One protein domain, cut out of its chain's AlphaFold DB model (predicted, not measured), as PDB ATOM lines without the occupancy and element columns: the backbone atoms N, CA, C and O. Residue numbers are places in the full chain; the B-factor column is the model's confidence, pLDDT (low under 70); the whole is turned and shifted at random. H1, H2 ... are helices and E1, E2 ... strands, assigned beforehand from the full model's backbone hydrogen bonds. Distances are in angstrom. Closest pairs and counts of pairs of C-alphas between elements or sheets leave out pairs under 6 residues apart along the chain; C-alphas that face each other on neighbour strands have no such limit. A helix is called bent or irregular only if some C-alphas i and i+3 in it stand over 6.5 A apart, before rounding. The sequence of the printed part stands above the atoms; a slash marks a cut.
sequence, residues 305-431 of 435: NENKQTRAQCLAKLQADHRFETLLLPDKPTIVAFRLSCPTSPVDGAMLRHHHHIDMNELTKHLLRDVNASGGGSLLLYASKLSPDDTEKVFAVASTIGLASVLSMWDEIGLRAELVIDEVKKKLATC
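Overview. This is residues 305 to 431 of the 435 residues of a protein of Hyaloperonospora arabidopsidis (strain Emoy2) (UniProt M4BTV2). A strongly twisted antiparallel sheet of four strands is covered on one face by three helices, H1, H3 and H4, while its other face is bare. H3 packs mainly over E4, H1 lies over the E1 and E2 side, and the long H4 packs on both helices; the short H2 lies off the sheet, farthest from the mean of the C-alphas. The printed part has 127 residues, with four named helices and four named strands along the chain as H1 E1 E2 H2 H3 E3 E4 H4, a mixed class, and the sheet's order is E1 E2 E4 E3. It is compact, with a radius of gyration of the C-alphas of 14.9 A and spans of 49 by 34 by 23 A.

Along the chain. In the sheet, E1 is residues 324 to 327, E2 335 to 340, E4 392 to 399, 22.4 A long, and E3 381 to 386. H3 is residues 360 to 373, 19.7 A long. H1, residues 308 to 320, is 18.8 A long and begins at C-alpha 308 (87.495, 120.673, 140.381). H4, residues 406 to 429, is 31.4 A long and ends at C-alpha 429 (97.678, 106.733, 101.195). H2 is residues 349 to 356.

Arrangement. E1 and E2 form a hairpin, with N 325 and O 339 2.8 A apart. E2 and E4 are antiparallel, with N 396 and O 338 2.8 A apart. E3 and E4 form a hairpin, with N 397 and O 381 2.7 A apart. E2, H2 H3 and E3 make a split strand-helix-strand unit, two strands of one sheet that follow each other among the strands, joined through helices, with E4 between them in the sheet, and its crossover is right-handed. H3 is on the sheet at a height of 8.7 A, and its closest C-alphas to E4 are those of Asn 361 and Val 394, 5.2 A. H3 touches H4 at a steep tilt of 46 degrees, opposite ways, closest at the C-alphas of Val 371 and Ile 413, 6.1 A. H4 is irregular, with C-alphas 408 and 411 7.7 A apart, and has a kink of 43 degrees near residue 413. H1 touches H4 with residues 313 to 317 alone, at a shallow tilt of 14 degrees, the same way; the C-alphas of Cys 314 and Val 406 are closest, 5.8 A. H2 is not on the sheet, and is close to H3 but not clearly touching, with C-alphas of Gly 349 and Met 360 7.2 A apart. Every O i to N i+4 pair is within hydrogen-bond range in H2 and H3, against 8 of 9 in H1 and 18 of 20 in H4.

Size, cuts and confidence. The two C-alphas farthest apart, those of Asn 305 and Cys 431, are 50.8 A apart. The printed part has no cut, and no link is long. The mean pLDDT of the printed part is 81.6, with values under 70 at residues 305 to 307, 330, 342 to 356, 386 to 391 and 431.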
ATOM      1  N   ASN A 305      87.801 127.584 142.476       66.62
ATOM      2  CA  ASN A 305      87.048 126.965 143.564       66.62
ATOM      3  C   ASN A 305      85.744 126.306 143.092       66.62
ATOM      4  O   ASN A 305      85.267 125.365 143.726       66.62
ATOM      5  N   GLU A 306      85.194 126.745 141.959       64.50
ATOM      6  CA  GLU A 306      83.871 126.331 141.488       64.50
ATOM      7  C   GLU A 306      83.862 124.951 140.795       64.50
ATOM      8  O   GLU A 306      82.800 124.342 140.711       64.50
ATOM      9  N   ASN A 307      84.993 124.417 140.288       68.19
ATOM     10  CA  ASN A 307      84.929 123.379 139.233       68.19
ATOM     11  C   ASN A 307      86.037 122.294 139.200       68.19
ATOM     12  O   ASN A 307      86.452 121.849 138.125       68.19
ATOM     13  N   LYS A 308      86.491 121.771 140.350       70.88
ATOM     14  CA  LYS A 308      87.495 120.673 140.381       70.88
ATOM     15  C   LYS A 308      87.053 119.394 139.646       70.88
ATOM     16  O   LYS A 308      87.886 118.716 139.047       70.88
ATOM     17  N   GLN A 309      85.759 119.067 139.669       76.56
ATOM     18  CA  GLN A 309      85.209 117.869 139.016       76.56
ATOM     19  C   GLN A 309      85.221 117.977 137.481       76.56
ATOM     20  O   GLN A 309      85.629 117.035 136.802       76.56
ATOM     21  N   THR A 310      84.845 119.139 136.942       81.31
ATOM     22  CA  THR A 310      84.838 119.441 135.499       81.31
ATOM     23  C   THR A 310      86.226 119.274 134.892       81.31
ATOM     24  O   THR A 310      86.383 118.669 133.829       81.31
ATOM     25  N   ARG A 311      87.261 119.715 135.614       83.44
ATOM     26  CA  ARG A 311      88.655 119.567 135.193       83.44
ATOM     27  C   ARG A 311      89.049 118.106 134.985       83.44
ATOM     28  O   ARG A 311      89.595 117.764 133.937       83.44
ATOM     29  N   ALA A 312      88.764 117.242 135.962       85.50
ATOM     30  CA  ALA A 312      89.097 115.819 135.877       85.50
ATOM     31  C   ALA A 312      88.409 115.142 134.678       85.50
ATOM     32  O   ALA A 312      89.021 114.332 133.987       85.50
ATOM     33  N   GLN A 313      87.165 115.528 134.387       89.12
ATOM     34  CA  GLN A 313      86.423 115.036 133.226       89.12
ATOM     35  C   GLN A 313      87.009 115.530 131.894       89.12
ATOM     36  O   GLN A 313      87.140 114.731 130.968       89.12
ATOM     37  N   CYS A 314      87.404 116.808 131.794       88.56
ATOM     38  CA  CYS A 314      88.076 117.352 130.604       88.56
ATOM     39  C   CYS A 314      89.358 116.570 130.284       88.56
ATOM     40  O   CYS A 314      89.593 116.180 129.141       88.56
ATOM     41  N   LEU A 315      90.171 116.326 131.314       88.31
ATOM     42  CA  LEU A 315      91.426 115.583 131.212       88.31
ATOM     43  C   LEU A 315      91.190 114.139 130.774       88.31
ATOM     44  O   LEU A 315      91.821 113.682 129.827       88.31
ATOM     45  N   ALA A 316      90.243 113.448 131.414       90.44
ATOM     46  CA  ALA A 316      89.901 112.073 131.071       90.44
ATOM     47  C   ALA A 316      89.417 111.941 129.617       90.44
ATOM     48  O   ALA A 316      89.776 110.980 128.944       90.44
ATOM     49  N   LYS A 317      88.643 112.913 129.112       90.94
ATOM     50  CA  LYS A 317      88.181 112.941 127.714       90.94
ATOM     51  C   LYS A 317      89.336 113.071 126.725       90.94
ATOM     52  O   LYS A 317      89.422 112.263 125.807       90.94
ATOM     53  N   LEU A 318      90.233 114.034 126.941       89.25
ATOM     54  CA  LEU A 318      91.402 114.235 126.077       89.25
ATOM     55  C   LEU A 318      92.361 113.039 126.116       89.25
ATOM     56  O   LEU A 318      92.851 112.623 125.077       89.25
ATOM     57  N   GLN A 319      92.595 112.458 127.295       89.81
ATOM     58  CA  GLN A 319      93.495 111.312 127.461       89.81
ATOM     59  C   GLN A 319      92.924 109.998 126.912       89.81
ATOM     60  O   GLN A 319      93.689 109.115 126.537       89.81
ATOM     61  N   ALA A 320      91.597 109.849 126.879       90.94
ATOM     62  CA  ALA A 320      90.945 108.672 126.308       90.94
ATOM     63  C   ALA A 320      90.992 108.651 124.771       90.94
ATOM     64  O   ALA A 320      90.791 107.598 124.166       90.94
ATOM     65  N   ASP A 321      91.238 109.796 124.135       89.94
ATOM     66  CA  ASP A 321      91.261 109.929 122.686       89.94
ATOM     67  C   ASP A 321      92.700 109.893 122.156       89.94
ATOM     68  O   ASP A 321      93.508 110.792 122.373       89.94
ATOM     69  N   HIS A 322      93.013 108.828 121.420       87.50
ATOM     70  CA  HIS A 322      94.341 108.555 120.874       87.50
ATOM     71  C   HIS A 322      94.826 109.594 119.850       87.50
ATOM     72  O   HIS A 322      96.013 109.608 119.525       87.50
ATOM     73  N   ARG A 323      93.927 110.445 119.331       89.81
ATOM     74  CA  ARG A 323      94.240 111.524 118.379       89.81
ATOM     75  C   ARG A 323      94.918 112.723 119.035       89.81
ATOM     76  O   ARG A 323      95.374 113.617 118.321       89.81
ATOM     77  N   PHE A 324      94.954 112.779 120.367       90.94
ATOM     78  CA  PHE A 324      95.496 113.913 121.101       90.94
ATOM     79  C   PHE A 324      96.645 113.511 122.025       90.94
ATOM     80  O   PHE A 324      96.536 112.626 122.870       90.94
ATOM     81  N   GLU A 325      97.750 114.239 121.915       89.69
ATOM     82  CA  GLU A 325      98.815 114.262 122.912       89.69
ATOM     83  C   GLU A 325      98.493 115.365 123.928       89.69
ATOM     84  O   GLU A 325      98.417 116.540 123.567       89.69
ATOM     85  N   THR A 326      98.287 115.008 125.197       88.12
ATOM     86  CA  THR A 326      97.945 115.972 126.259       88.12
ATOM     87  C   THR A 326      99.180 116.351 127.074       88.12
ATOM     88  O   THR A 326      99.889 115.483 127.578       88.12
ATOM     89  N   LEU A 327      99.392 117.650 127.279       84.69
ATOM     90  CA  LEU A 327     100.433 118.207 128.134       84.69
ATOM     91  C   LEU A 327      99.805 118.842 129.381       84.69
ATOM     92  O   LEU A 327      99.076 119.835 129.307       84.69
ATOM     93  N   LEU A 328     100.125 118.283 130.547       75.81
ATOM     94  CA  LEU A 328      99.733 118.859 131.830       75.81
ATOM     95  C   LEU A 328     100.684 119.998 132.191       75.81
ATOM     96  O   LEU A 328     101.902 119.832 132.151       75.81
ATOM     97  N   LEU A 329     100.120 121.144 132.566       76.94
ATOM     98  CA  LEU A 329     100.856 122.283 133.102       76.94
ATOM     99  C   LEU A 329     100.615 122.318 134.619       76.94
ATOM    100  O   LEU A 329      99.543 122.758 135.037       76.94
ATOM    101  N   PRO A 330     101.556 121.828 135.453       69.88
ATOM    102  CA  PRO A 330     101.357 121.740 136.903       69.88
ATOM    103  C   PRO A 330     101.044 123.098 137.537       69.88
ATOM    104  O   PRO A 330     100.193 123.181 138.415       69.88
ATOM    105  N   ASP A 331     101.666 124.156 137.013       75.69
ATOM    106  CA  ASP A 331     101.534 125.530 137.507       75.69
ATOM    107  C   ASP A 331     100.230 126.220 137.069       75.69
ATOM    108  O   ASP A 331      99.958 127.341 137.487       75.69
ATOM    109  N   LYS A 332      99.445 125.602 136.173       81.38
ATOM    110  CA  LYS A 332      98.270 126.226 135.539       81.38
ATOM    111  C   LYS A 332      97.098 125.248 135.500       81.38
ATOM    112  O   LYS A 332      96.805 124.673 134.450       81.38
ATOM    113  N   PRO A 333      96.423 125.027 136.639       79.94
ATOM    114  CA  PRO A 333      95.401 123.997 136.758       79.94
ATOM    115  C   PRO A 333      94.112 124.302 135.988       79.94
ATOM    116  O   PRO A 333      93.348 123.378 135.725       79.94
ATOM    117  N   THR A 334      93.858 125.562 135.638       85.88
ATOM    118  CA  THR A 334      92.622 125.997 134.971       85.88
ATOM    119  C   THR A 334      92.578 125.658 133.485       85.88
ATOM    120  O   THR A 334      91.494 125.613 132.898       85.88
ATOM    121  N   ILE A 335      93.722 125.342 132.877       90.31
ATOM    122  CA  ILE A 335      93.845 125.043 131.450       90.31
ATOM    123  C   ILE A 335      94.432 123.659 131.195       90.31
ATOM    124  O   ILE A 335      95.117 123.070 132.028       90.31
ATOM    125  N   VAL A 336      94.184 123.158 129.989       91.00
ATOM    126  CA  VAL A 336      94.845 121.974 129.442       91.00
ATOM    127  C   VAL A 336      95.478 122.334 128.112       91.00
ATOM    128  O   VAL A 336      94.879 123.057 127.312       91.00
ATOM    129  N   ALA A 337      96.695 121.837 127.893       91.94
ATOM    130  CA  ALA A 337      97.363 121.927 126.610       91.94
ATOM    131  C   ALA A 337      97.279 120.577 125.892       91.94
ATOM    132  O   ALA A 337      97.492 119.537 126.512       91.94
ATOM    133  N   PHE A 338      96.971 120.572 124.600       92.62
ATOM    134  CA  PHE A 338      96.941 119.350 123.798       92.62
ATOM    135  C   PHE A 338      97.386 119.613 122.360       92.62
ATOM    136  O   PHE A 338      97.379 120.747 121.888       92.62
ATOM    137  N   ARG A 339      97.805 118.571 121.652       91.88
ATOM    138  CA  ARG A 339      98.236 118.637 120.251       91.88
ATOM    139  C   ARG A 339      97.661 117.453 119.492       91.88
ATOM    140  O   ARG A 339      97.494 116.388 120.076       91.88
ATOM    141  N   LEU A 340      97.384 117.624 118.202       89.88
ATOM    142  CA  LEU A 340      97.064 116.485 117.345       89.88
ATOM    143  C   LEU A 340      98.262 115.533 117.252       89.88
ATOM    144  O   LEU A 340      99.392 115.969 117.026       89.88
ATOM    145  N   SER A 341      97.996 114.240 117.387       84.19
ATOM    146  CA  SER A 341      98.932 113.150 117.129       84.19
ATOM    147  C   SER A 341      98.502 112.395 115.868       84.19
ATOM    148  O   SER A 341      97.318 112.314 115.535       84.19
ATOM    149  N   CYS A 342      99.470 111.855 115.126       69.00
ATOM    150  CA  CYS A 342      99.174 110.980 113.997       69.00
ATOM    151  C   CYS A 342      99.165 109.522 114.490       69.00
ATOM    152  O   CYS A 342     100.197 109.056 114.974       69.00
ATOM    153  N   PRO A 343      98.042 108.789 114.394       57.78
ATOM    154  CA  PRO A 343      97.935 107.451 114.975       57.78
ATOM    155  C   PRO A 343      98.650 106.343 114.188       57.78
ATOM    156  O   PRO A 343      98.845 105.256 114.721       57.78
ATOM    157  N   THR A 344      99.025 106.575 112.927       53.78
ATOM    158  CA  THR A 344      99.445 105.504 112.007       53.78
ATOM    159  C   THR A 344     100.942 105.206 111.973       53.78
ATOM    160  O   THR A 344     101.339 104.299 111.243       53.78
ATOM    161  N   SER A 345     101.805 105.871 112.754       50.06
ATOM    162  CA  SER A 345     103.205 105.428 112.824       50.06
ATOM    163  C   SER A 345     104.009 105.982 114.004       50.06
ATOM    164  O   SER A 345     103.838 107.151 114.344       50.06
ATOM    165  N   PRO A 346     104.972 105.219 114.567       52.53
ATOM    166  CA  PRO A 346     106.001 105.727 115.483       52.53
ATOM    167  C   PRO A 346     107.071 106.559 114.742       52.53
ATOM    168  O   PRO A 346     108.258 106.487 115.054       52.53
ATOM    169  N   VAL A 347     106.673 107.298 113.707       55.16
ATOM    170  CA  VAL A 347     107.576 108.111 112.895       55.16
ATOM    171  C   VAL A 347     107.738 109.462 113.573       55.16
ATOM    172  O   VAL A 347     106.762 110.143 113.886       55.16
ATOM    173  N   ASP A 348     108.993 109.835 113.801       61.75
ATOM    174  CA  ASP A 348     109.382 111.129 114.347       61.75
ATOM    175  C   ASP A 348     108.743 112.268 113.528       61.75
ATOM    176  O   ASP A 348     108.726 112.234 112.293       61.75
ATOM    177  N   GLY A 349     108.217 113.297 114.200       61.97
ATOM    178  CA  GLY A 349     107.532 114.424 113.554       61.97
ATOM    179  C   GLY A 349     108.398 115.133 112.505       61.97
ATOM    180  O   GLY A 349     107.873 115.726 111.561       61.97
ATOM    181  N   ALA A 350     109.725 115.014 112.615       61.81
ATOM    182  CA  ALA A 350     110.666 115.462 111.598       61.81
ATOM    183  C   ALA A 350     110.521 114.698 110.269       61.81
ATOM    184  O   ALA A 350     110.551 115.324 109.210       61.81
ATOM    185  N   MET A 351     110.321 113.379 110.277       62.94
ATOM    186  CA  MET A 351     110.172 112.601 109.042       62.94
ATOM    187  C   MET A 351     108.865 112.924 108.313       62.94
ATOM    188  O   MET A 351     108.899 113.112 107.096       62.94
ATOM    189  N   LEU A 352     107.754 113.084 109.040       67.81
ATOM    190  CA  LEU A 352     106.471 113.515 108.467       67.81
ATOM    191  C   LEU A 352     106.583 114.885 107.783       67.81
ATOM    192  O   LEU A 352     106.098 115.067 106.663       67.81
ATOM    193  N   ARG A 353     107.292 115.828 108.412       68.69
ATOM    194  CA  ARG A 353     107.499 117.173 107.862       68.69
ATOM    195  C   ARG A 353     108.371 117.168 106.609       68.69
ATOM    196  O   ARG A 353     108.019 117.822 105.633       68.69
ATOM    197  N   HIS A 354     109.493 116.449 106.626       68.06
ATOM    198  CA  HIS A 354     110.477 116.507 105.541       68.06
ATOM    199  C   HIS A 354     110.135 115.602 104.352       68.06
ATOM    200  O   HIS A 354     110.398 115.991 103.220       68.06
ATOM    201  N   HIS A 355     109.543 114.424 104.581       66.19
ATOM    202  CA  HIS A 355     109.268 113.459 103.505       66.19
ATOM    203  C   HIS A 355     107.842 113.552 102.963       66.19
ATOM    204  O   HIS A 355     107.618 113.259 101.792       66.19
ATOM    205  N   HIS A 356     106.882 113.971 103.791       69.00
ATOM    206  CA  HIS A 356     105.467 114.012 103.411       69.00
ATOM    207  C   HIS A 356     104.882 115.426 103.407       69.00
ATOM    208  O   HIS A 356     103.696 115.589 103.127       69.00
ATOM    209  N   HIS A 357     105.691 116.448 103.719       75.44
ATOM    210  CA  HIS A 357     105.246 117.839 103.851       75.44
ATOM    211  C   HIS A 357     104.069 118.010 104.830       75.44
ATOM    212  O   HIS A 357     103.242 118.908 104.676       75.44
ATOM    213  N   ILE A 358     103.993 117.146 105.850       80.62
ATOM    214  CA  ILE A 358     102.965 117.201 106.891       80.62
ATOM    215  C   ILE A 358     103.552 117.889 108.120       80.62
ATOM    216  O   ILE A 358     104.378 117.322 108.836       80.62
ATOM    217  N   ASP A 359     103.106 119.115 108.383       84.38
ATOM    218  CA  ASP A 359     103.505 119.869 109.568       84.38
ATOM    219  C   ASP A 359     102.438 119.766 110.668       84.38
ATOM    220  O   ASP A 359     101.370 120.378 110.600       84.38
ATOM    221  N   MET A 360     102.745 119.005 111.720       83.94
ATOM    222  CA  MET A 360     101.847 118.806 112.863       83.94
ATOM    223  C   MET A 360     101.544 120.105 113.632       83.94
ATOM    224  O   MET A 360     100.513 120.189 114.305       83.94
ATOM    225  N   ASN A 361     102.408 121.125 113.556       88.75
ATOM    226  CA  ASN A 361     102.110 122.442 114.127       88.75
ATOM    227  C   ASN A 361     101.010 123.144 113.327       88.75
ATOM    228  O   ASN A 361     100.059 123.650 113.922       88.75
ATOM    229  N   GLU A 362     101.102 123.135 111.996       88.69
ATOM    230  CA  GLU A 362     100.075 123.739 111.140       88.69
ATOM    231  C   GLU A 362      98.762 122.959 111.173       88.69
ATOM    232  O   GLU A 362      97.706 123.581 111.215       88.69
ATOM    233  N   LEU A 363      98.798 121.626 111.266       89.69
ATOM    234  CA  LEU A 363      97.583 120.826 111.466       89.69
ATOM    235  C   LEU A 363      96.889 121.152 112.789       89.69
ATOM    236  O   LEU A 363      95.668 121.284 112.833       89.69
ATOM    237  N   THR A 364      97.661 121.334 113.864       91.44
ATOM    238  CA  THR A 364      97.096 121.757 115.152       91.44
ATOM    239  C   THR A 364      96.470 123.146 115.014       91.44
ATOM    240  O   THR A 364      95.317 123.326 115.384       91.44
ATOM    241  N   LYS A 365      97.153 124.120 114.394       90.50
ATOM    242  CA  LYS A 365      96.563 125.448 114.132       90.50
ATOM    243  C   LYS A 365      95.316 125.378 113.241       90.50
ATOM    244  O   LYS A 365      94.387 126.146 113.467       90.50
ATOM    245  N   HIS A 366      95.284 124.487 112.250       90.44
ATOM    246  CA  HIS A 366      94.128 124.277 111.377       90.44
ATOM    247  C   HIS A 366      92.914 123.803 112.179       90.44
ATOM    248  O   HIS A 366      91.877 124.455 112.122       90.44
ATOM    249  N   LEU A 367      93.078 122.777 113.023       92.69
ATOM    250  CA  LEU A 367      92.025 122.328 113.941       92.69
ATOM    251  C   LEU A 367      91.476 123.484 114.787       92.69
ATOM    252  O   LEU A 367      90.268 123.616 114.950       92.69
ATOM    253  N   LEU A 368      92.357 124.328 115.325       91.62
ATOM    254  CA  LEU A 368      91.944 125.457 116.157       91.62
ATOM    255  C   LEU A 368      91.129 126.485 115.385       91.62
ATOM    256  O   LEU A 368      90.130 126.976 115.908       91.62
ATOM    257  N   ARG A 369      91.561 126.822 114.166       88.50
ATOM    258  CA  ARG A 369      90.832 127.746 113.290       88.50
ATOM    259  C   ARG A 369      89.434 127.207 113.005       88.50
ATOM    260  O   ARG A 369      88.476 127.954 113.154       88.50
ATOM    261  N   ASP A 370      89.317 125.919 112.699       87.88
ATOM    262  CA  ASP A 370      88.038 125.283 112.387       87.88
ATOM    263  C   ASP A 370      87.103 125.220 113.600       87.88
ATOM    264  O   ASP A 370      85.933 125.587 113.499       87.88
ATOM    265  N   VAL A 371      87.617 124.815 114.767       91.06
ATOM    266  CA  VAL A 371      86.825 124.761 116.007       91.06
ATOM    267  C   VAL A 371      86.363 126.158 116.415       91.06
ATOM    268  O   VAL A 371      85.192 126.341 116.746       91.06
ATOM    269  N   ASN A 372      87.239 127.165 116.347       89.31
ATOM    270  CA  ASN A 372      86.868 128.550 116.645       89.31
ATOM    271  C   ASN A 372      85.851 129.093 115.623       89.31
ATOM    272  O   ASN A 372      84.929 129.819 115.991       89.31
ATOM    273  N   ALA A 373      85.959 128.705 114.350       81.12
ATOM    274  CA  ALA A 373      85.052 129.127 113.285       81.12
ATOM    275  C   ALA A 373      83.704 128.379 113.256       81.12
ATOM    276  O   ALA A 373      82.837 128.757 112.469       81.12
ATOM    277  N   SER A 374      83.493 127.378 114.118       82.94
ATOM    278  CA  SER A 374      82.273 126.549 114.174       82.94
ATOM    279  C   SER A 374      80.980 127.307 114.498       82.94
ATOM    280  O   SER A 374      79.883 126.771 114.357       82.94
ATOM    281  N   GLY A 375      81.081 128.550 114.976       72.06
ATOM    282  CA  GLY A 375      79.936 129.391 115.320       72.06
ATOM    283  C   GLY A 375      79.321 129.118 116.696       72.06
ATOM    284  O   GLY A 375      78.636 129.998 117.218       72.06
ATOM    285  N   GLY A 376      79.631 127.984 117.338       76.81
ATOM    286  CA  GLY A 376      79.114 127.593 118.662       76.81
ATOM    287  C   GLY A 376      79.692 128.368 119.855       76.81
ATOM    288  O   GLY A 376      79.355 128.086 121.003       76.81
ATOM    289  N   GLY A 377      80.578 129.337 119.602       81.31
ATOM    290  CA  GLY A 377      81.262 130.105 120.647       81.31
ATOM    291  C   GLY A 377      82.448 129.384 121.284       81.31
ATOM    292  O   GLY A 377      82.987 129.890 122.263       81.31
ATOM    293  N   SER A 378      82.863 128.248 120.715       90.19
ATOM    294  CA  SER A 378      84.066 127.516 121.104       90.19
ATOM    295  C   SER A 378      85.310 128.396 121.008       90.19
ATOM    296  O   SER A 378      85.475 129.146 120.045       90.19
ATOM    297  N   LEU A 379      86.189 128.297 122.005       93.31
ATOM    298  CA  LEU A 379      87.443 129.038 122.058       93.31
ATOM    299  C   LEU A 379      88.620 128.123 122.399       93.31
ATOM    300  O   LEU A 379      88.745 127.617 123.515       93.31
ATOM    301  N   LEU A 380      89.540 128.013 121.447       93.81
ATOM    302  CA  LEU A 380      90.866 127.442 121.609       93.81
ATOM    303  C   LEU A 380      91.926 128.504 121.305       93.81
ATOM    304  O   LEU A 380      91.861 129.205 120.293       93.81
ATOM    305  N   LEU A 381      92.932 128.593 122.172       94.25
ATOM    306  CA  LEU A 381      94.152 129.364 121.926       94.25
ATOM    307  C   LEU A 381      95.270 128.422 121.491       94.25
ATOM    308  O   LEU A 381      95.203 127.229 121.765       94.25
ATOM    309  N   TYR A 382      96.335 128.941 120.884       92.88
ATOM    310  CA  TYR A 382      97.580 128.185 120.756       92.88
ATOM    311  C   TYR A 382      98.758 128.926 121.361       92.88
ATOM    312  O   TYR A 382      98.865 130.153 121.301       92.88
ATOM    313  N   ALA A 383      99.681 128.150 121.909       88.50
ATOM    314  CA  ALA A 383     100.965 128.633 122.365       88.50
ATOM    315  C   ALA A 383     102.065 127.748 121.796       88.50
ATOM    316  O   ALA A 383     101.937 126.523 121.730       88.50
ATOM    317  N   SER A 384     103.160 128.390 121.416       84.69
ATOM    318  CA  SER A 384     104.394 127.697 121.093       84.69
ATOM    319  C   SER A 384     105.198 127.476 122.367       84.69
ATOM    320  O   SER A 384     105.273 128.353 123.235       84.69
ATOM    321  N   LYS A 385     105.816 126.307 122.485       71.25
ATOM    322  CA  LYS A 385     106.863 126.042 123.470       71.25
ATOM    323  C   LYS A 385     108.070 125.488 122.723       71.25
ATOM    324  O   LYS A 385     107.922 124.545 121.946       71.25
ATOM    325  N   LEU A 386     109.249 126.060 122.962       54.62
ATOM    326  CA  LEU A 386     110.494 125.421 122.544       54.62
ATOM    327  C   LEU A 386     110.677 124.155 123.389       54.62
ATOM    328  O   LEU A 386     110.704 124.218 124.623       54.62
ATOM    329  N   SER A 387     110.735 123.002 122.723       57.59
ATOM    330  CA  SER A 387     111.223 121.767 123.338       57.59
ATOM    331  C   SER A 387     112.704 121.956 123.711       57.59
ATOM    332  O   SER A 387     113.382 122.733 123.039       57.59
ATOM    333  N   PRO A 388     113.247 121.248 124.720       52.91
ATOM    334  CA  PRO A 388     114.696 121.208 124.963       52.91
ATOM    335  C   PRO A 388     115.526 120.827 123.721       52.91
ATOM    336  O   PRO A 388     116.686 121.209 123.636       52.91
ATOM    337  N   ASP A 389     114.916 120.155 122.739       56.09
ATOM    338  CA  ASP A 389     115.531 119.779 121.455       56.09
ATOM    339  C   ASP A 389     115.505 120.894 120.385       56.09
ATOM    340  O   ASP A 389     115.584 120.600 119.195       56.09
ATOM    341  N   ASP A 390     115.305 122.158 120.774       54.44
ATOM    342  CA  ASP A 390     115.281 123.346 119.892       54.44
ATOM    343  C   ASP A 390     114.201 123.321 118.784       54.44
ATOM    344  O   ASP A 390     114.177 124.128 117.855       54.44
ATOM    345  N   THR A 391     113.245 122.392 118.890       66.50
ATOM    346  CA  THR A 391     112.088 122.293 117.994       66.50
ATOM    347  C   THR A 391     110.878 123.000 118.601       66.50
ATOM    348  O   THR A 391     110.427 122.694 119.710       66.50
ATOM    349  N   GLU A 392     110.326 123.966 117.863       76.50
ATOM    350  CA  GLU A 392     109.094 124.655 118.243       76.50
ATOM    351  C   GLU A 392     107.904 123.690 118.140       76.50
ATOM    352  O   GLU A 392     107.578 123.183 117.063       76.50
ATOM    353  N   LYS A 393     107.236 123.432 119.268       85.25
ATOM    354  CA  LYS A 393     105.996 122.649 119.319       85.25
ATOM    355  C   LYS A 393     104.824 123.573 119.623       85.25
ATOM    356  O   LYS A 393     104.845 124.308 120.613       85.25
ATOM    357  N   VAL A 394     103.798 123.513 118.780       89.56
ATOM    358  CA  VAL A 394     102.552 124.265 118.956       89.56
ATOM    359  C   VAL A 394     101.533 123.390 119.673       89.56
ATOM    360  O   VAL A 394     101.242 122.281 119.227       89.56
ATOM    361  N   PHE A 395     100.978 123.911 120.763       91.50
ATOM    362  CA  PHE A 395      99.922 123.261 121.531       91.50
ATOM    363  C   PHE A 395      98.655 124.108 121.502       91.50
ATOM    364  O   PHE A 395      98.711 125.329 121.669       91.50
ATOM    365  N   ALA A 396      97.520 123.439 121.331       93.62
ATOM    366  CA  ALA A 396      96.206 123.962 121.653       93.62
ATOM    367  C   ALA A 396      96.099 124.174 123.161       93.62
ATOM    368  O   ALA A 396      96.593 123.354 123.927       93.62
ATOM    369  N   VAL A 397      95.434 125.239 123.589       93.88
ATOM    370  CA  VAL A 397      95.167 125.556 124.989       93.88
ATOM    371  C   VAL A 397      93.684 125.852 125.138       93.88
ATOM    372  O   VAL A 397      93.133 126.702 124.436       93.88
ATOM    373  N   ALA A 398      93.049 125.148 126.069       93.19
ATOM    374  CA  ALA A 398      91.624 125.257 126.341       93.19
ATOM    375  C   ALA A 398      91.358 125.389 127.841       93.19
ATOM    376  O   ALA A 398      92.109 124.863 128.666       93.19
ATOM    377  N   SER A 399      90.250 126.048 128.185       91.56
ATOM    378  CA  SER A 399      89.760 126.086 129.562       91.56
ATOM    379  C   SER A 399      89.232 124.717 129.997       91.56
ATOM    380  O   SER A 399      88.451 124.081 129.283       91.56
ATOM    381  N   THR A 400      89.607 124.296 131.201       87.56
ATOM    382  CA  THR A 400      89.073 123.095 131.877       87.56
ATOM    383  C   THR A 400      88.054 123.417 132.967       87.56
ATOM    384  O   THR A 400      87.493 122.507 133.581       87.56
ATOM    385  N   ILE A 401      87.809 124.705 133.205       84.50
ATOM    386  CA  ILE A 401      86.890 125.208 134.223       84.50
ATOM    387  C   ILE A 401      85.814 126.095 133.590       84.50
ATOM    388  O   ILE A 401      85.976 126.607 132.479       84.50
ATOM    389  N   GLY A 402      84.721 126.298 134.323       78.31
ATOM    390  CA  GLY A 402      83.578 127.083 133.866       78.31
ATOM    391  C   GLY A 402      82.605 126.296 132.983       78.31
ATOM    392  O   GLY A 402      82.849 125.148 132.608       78.31
ATOM    393  N   LEU A 403      81.478 126.938 132.671       76.50
ATOM    394  CA  LEU A 403      80.405 126.369 131.844       76.50
ATOM    395  C   LEU A 403      80.884 126.105 130.409       76.50
ATOM    396  O   LEU A 403      80.580 125.065 129.829       76.50
ATOM    397  N   ALA A 404      81.686 127.032 129.882       82.69
ATOM    398  CA  ALA A 404      82.339 126.938 128.588       82.69
ATOM    399  C   ALA A 404      83.753 126.352 128.770       82.69
ATOM    400  O   ALA A 404      84.702 127.043 129.152       82.69
ATOM    401  N   SER A 405      83.904 125.055 128.512       87.81
ATOM    402  CA  SER A 405      85.150 124.292 128.695       87.81
ATOM    403  C   SER A 405      85.374 123.294 127.556       87.81
ATOM    404  O   SER A 405      84.552 123.198 126.639       87.81
ATOM    405  N   VAL A 406      86.461 122.515 127.612       89.31
ATOM    406  CA  VAL A 406      86.714 121.402 126.675       89.31
ATOM    407  C   VAL A 406      85.487 120.504 126.507       89.31
ATOM    408  O   VAL A 406      85.178 120.121 125.386       89.31
ATOM    409  N   LEU A 407      84.750 120.215 127.586       90.25
ATOM    410  CA  LEU A 407      83.562 119.358 127.523       90.25
ATOM    411  C   LEU A 407      82.466 119.948 126.636       90.25
ATOM    412  O   LEU A 407      81.894 119.234 125.822       90.25
ATOM    413  N   SER A 408      82.212 121.253 126.756       89.62
ATOM    414  CA  SER A 408      81.202 121.944 125.944       89.62
ATOM    415  C   SER A 408      81.579 122.053 124.462       89.62
ATOM    416  O   SER A 408      80.710 122.260 123.626       89.62
ATOM    417  N   MET A 409      82.870 121.916 124.141       91.88
ATOM    418  CA  MET A 409      83.394 121.969 122.774       91.88
ATOM    419  C   MET A 409      83.705 120.580 122.204       91.88
ATOM    420  O   MET A 409      84.154 120.486 121.067       91.88
ATOM    421  N   TRP A 410      83.539 119.510 122.991       92.94
ATOM    422  CA  TRP A 410      84.123 118.204 122.683       92.94
ATOM    423  C   TRP A 410      83.636 117.631 121.355       92.94
ATOM    424  O   TRP A 410      84.443 117.112 120.590       92.94
ATOM    425  N   ASP A 411      82.342 117.762 121.069       92.12
ATOM    426  CA  ASP A 411      81.758 117.245 119.831       92.12
ATOM    427  C   ASP A 411      82.359 117.947 118.603       92.12
ATOM    428  O   ASP A 411      82.741 117.286 117.638       92.12
ATOM    429  N   GLU A 412      82.553 119.267 118.677       91.00
ATOM    430  CA  GLU A 412      83.173 120.046 117.603       91.00
ATOM    431  C   GLU A 412      84.668 119.727 117.460       91.00
ATOM    432  O   GLU A 412      85.153 119.490 116.355       91.00
ATOM    433  N   ILE A 413      85.404 119.656 118.577       93.56
ATOM    434  CA  ILE A 413      86.823 119.266 118.587       93.56
ATOM    435  C   ILE A 413      86.987 117.879 117.962       93.56
ATOM    436  O   ILE A 413      87.864 117.677 117.123       93.56
ATOM    437  N   GLY A 414      86.137 116.930 118.356       92.31
ATOM    438  CA  GLY A 414      86.173 115.557 117.880       92.31
ATOM    439  C   GLY A 414      85.878 115.449 116.388       92.31
ATOM    440  O   GLY A 414      86.642 114.800 115.673       92.31
ATOM    441  N   LEU A 415      84.821 116.113 115.916       92.69
ATOM    442  CA  LEU A 415      84.434 116.121 114.506       92.69
ATOM    443  C   LEU A 415      85.528 116.739 113.623       92.69
ATOM    444  O   LEU A 415      85.937 116.149 112.625       92.69
ATOM    445  N   ARG A 416      86.046 117.916 113.998       91.94
ATOM    446  CA  ARG A 416      87.075 118.611 113.205       91.94
ATOM    447  C   ARG A 416      88.411 117.882 113.225       91.94
ATOM    448  O   ARG A 416      89.069 117.798 112.192       91.94
ATOM    449  N   ALA A 417      88.796 117.300 114.360       91.94
ATOM    450  CA  ALA A 417      90.014 116.499 114.441       91.94
ATOM    451  C   ALA A 417      89.952 115.272 113.524       91.94
ATOM    452  O   ALA A 417      90.956 114.930 112.905       91.94
ATOM    453  N   GLU A 418      88.786 114.629 113.404       91.62
ATOM    454  CA  GLU A 418      88.587 113.511 112.477       91.62
ATOM    455  C   GLU A 418      88.772 113.949 111.024       91.62
ATOM    456  O   GLU A 418      89.566 113.343 110.310       91.62
ATOM    457  N   LEU A 419      88.140 115.055 110.618       90.31
ATOM    458  CA  LEU A 419      88.271 115.598 109.262       90.31
ATOM    459  C   LEU A 419      89.724 115.943 108.905       90.31
ATOM    460  O   LEU A 419      90.202 115.561 107.835       90.31
ATOM    461  N   VAL A 420      90.435 116.625 109.808       89.12
ATOM    462  CA  VAL A 420      91.844 117.000 109.606       89.12
ATOM    463  C   VAL A 420      92.723 115.752 109.487       89.12
ATOM    464  O   VAL A 420      93.555 115.661 108.584       89.12
ATOM    465  N   ILE A 421      92.538 114.762 110.364       87.44
ATOM    466  CA  ILE A 421      93.318 113.517 110.328       87.44
ATOM    467  C   ILE A 421      92.992 112.692 109.081       87.44
ATOM    468  O   ILE A 421      93.896 112.112 108.484       87.44
ATOM    469  N   ASP A 422      91.736 112.632 108.654       87.56
ATOM    470  CA  ASP A 422      91.348 111.881 107.463       87.56
ATOM    471  C   ASP A 422      91.888 112.512 106.176       87.56
ATOM    472  O   ASP A 422      92.260 111.788 105.250       87.56
ATOM    473  N   GLU A 423      92.022 113.840 106.116       85.81
ATOM    474  CA  GLU A 423      92.747 114.506 105.029       85.81
ATOM    475  C   GLU A 423      94.224 114.079 105.002       85.81
ATOM    476  O   GLU A 423      94.773 113.774 103.940       85.81
ATOM    477  N   VAL A 424      94.858 113.990 106.174       83.81
ATOM    478  CA  VAL A 424      96.247 113.528 106.308       83.81
ATOM    479  C   VAL A 424      96.385 112.067 105.885       83.81
ATOM    480  O   VAL A 424      97.270 111.749 105.094       83.81
ATOM    481  N   LYS A 425      95.486 111.180 106.330       82.75
ATOM    482  CA  LYS A 425      95.470 109.768 105.910       82.75
ATOM    483  C   LYS A 425      95.322 109.634 104.397       82.75
ATOM    484  O   LYS A 425      96.037 108.845 103.794       82.75
ATOM    485  N   LYS A 426      94.446 110.425 103.767       83.56
ATOM    486  CA  LYS A 426      94.288 110.436 102.301       83.56
ATOM    487  C   LYS A 426      95.578 110.855 101.593       83.56
ATOM    488  O   LYS A 426      95.937 110.229 100.603       83.56
ATOM    489  N   LYS A 427      96.287 111.869 102.105       81.12
ATOM    490  CA  LYS A 427      97.593 112.302 101.565       81.12
ATOM    491  C   LYS A 427      98.693 111.258 101.762       81.12
ATOM    492  O   LYS A 427      99.569 111.130 100.915       81.12
ATOM    493  N   LEU A 428      98.667 110.522 102.870       78.06
ATOM    494  CA  LEU A 428      99.623 109.444 103.123       78.06
ATOM    495  C   LEU A 428      99.339 108.220 102.247       78.06
ATOM    496  O   LEU A 428     100.270 107.674 101.671       78.06
ATOM    497  N   ALA A 429      98.071 107.856 102.048       78.12
ATOM    498  CA  ALA A 429      97.678 106.733 101.195       78.12
ATOM    499  C   ALA A 429      98.042 106.936  99.712       78.12
ATOM    500  O   ALA A 429      98.207 105.967  98.973       78.12
ATOM    501  N   THR A 430      98.171 108.183  99.248       74.62
ATOM    502  CA  THR A 430      98.647 108.490  97.888       74.62
ATOM    503  C   THR A 430     100.172 108.497  97.769       74.62
ATOM    504  O   THR A 430     100.697 108.581  96.658       74.62
ATOM    505  N   CYS A 431     100.903 108.392  98.881       66.88
ATOM    506  CA  CYS A 431     102.354 108.310  98.877       66.88
ATOM    507  C   CYS A 431     102.822 106.874  98.594       66.88
ATOM    508  O   CYS A 431     102.429 105.915  99.251       66.88
TER     509      CYS A 431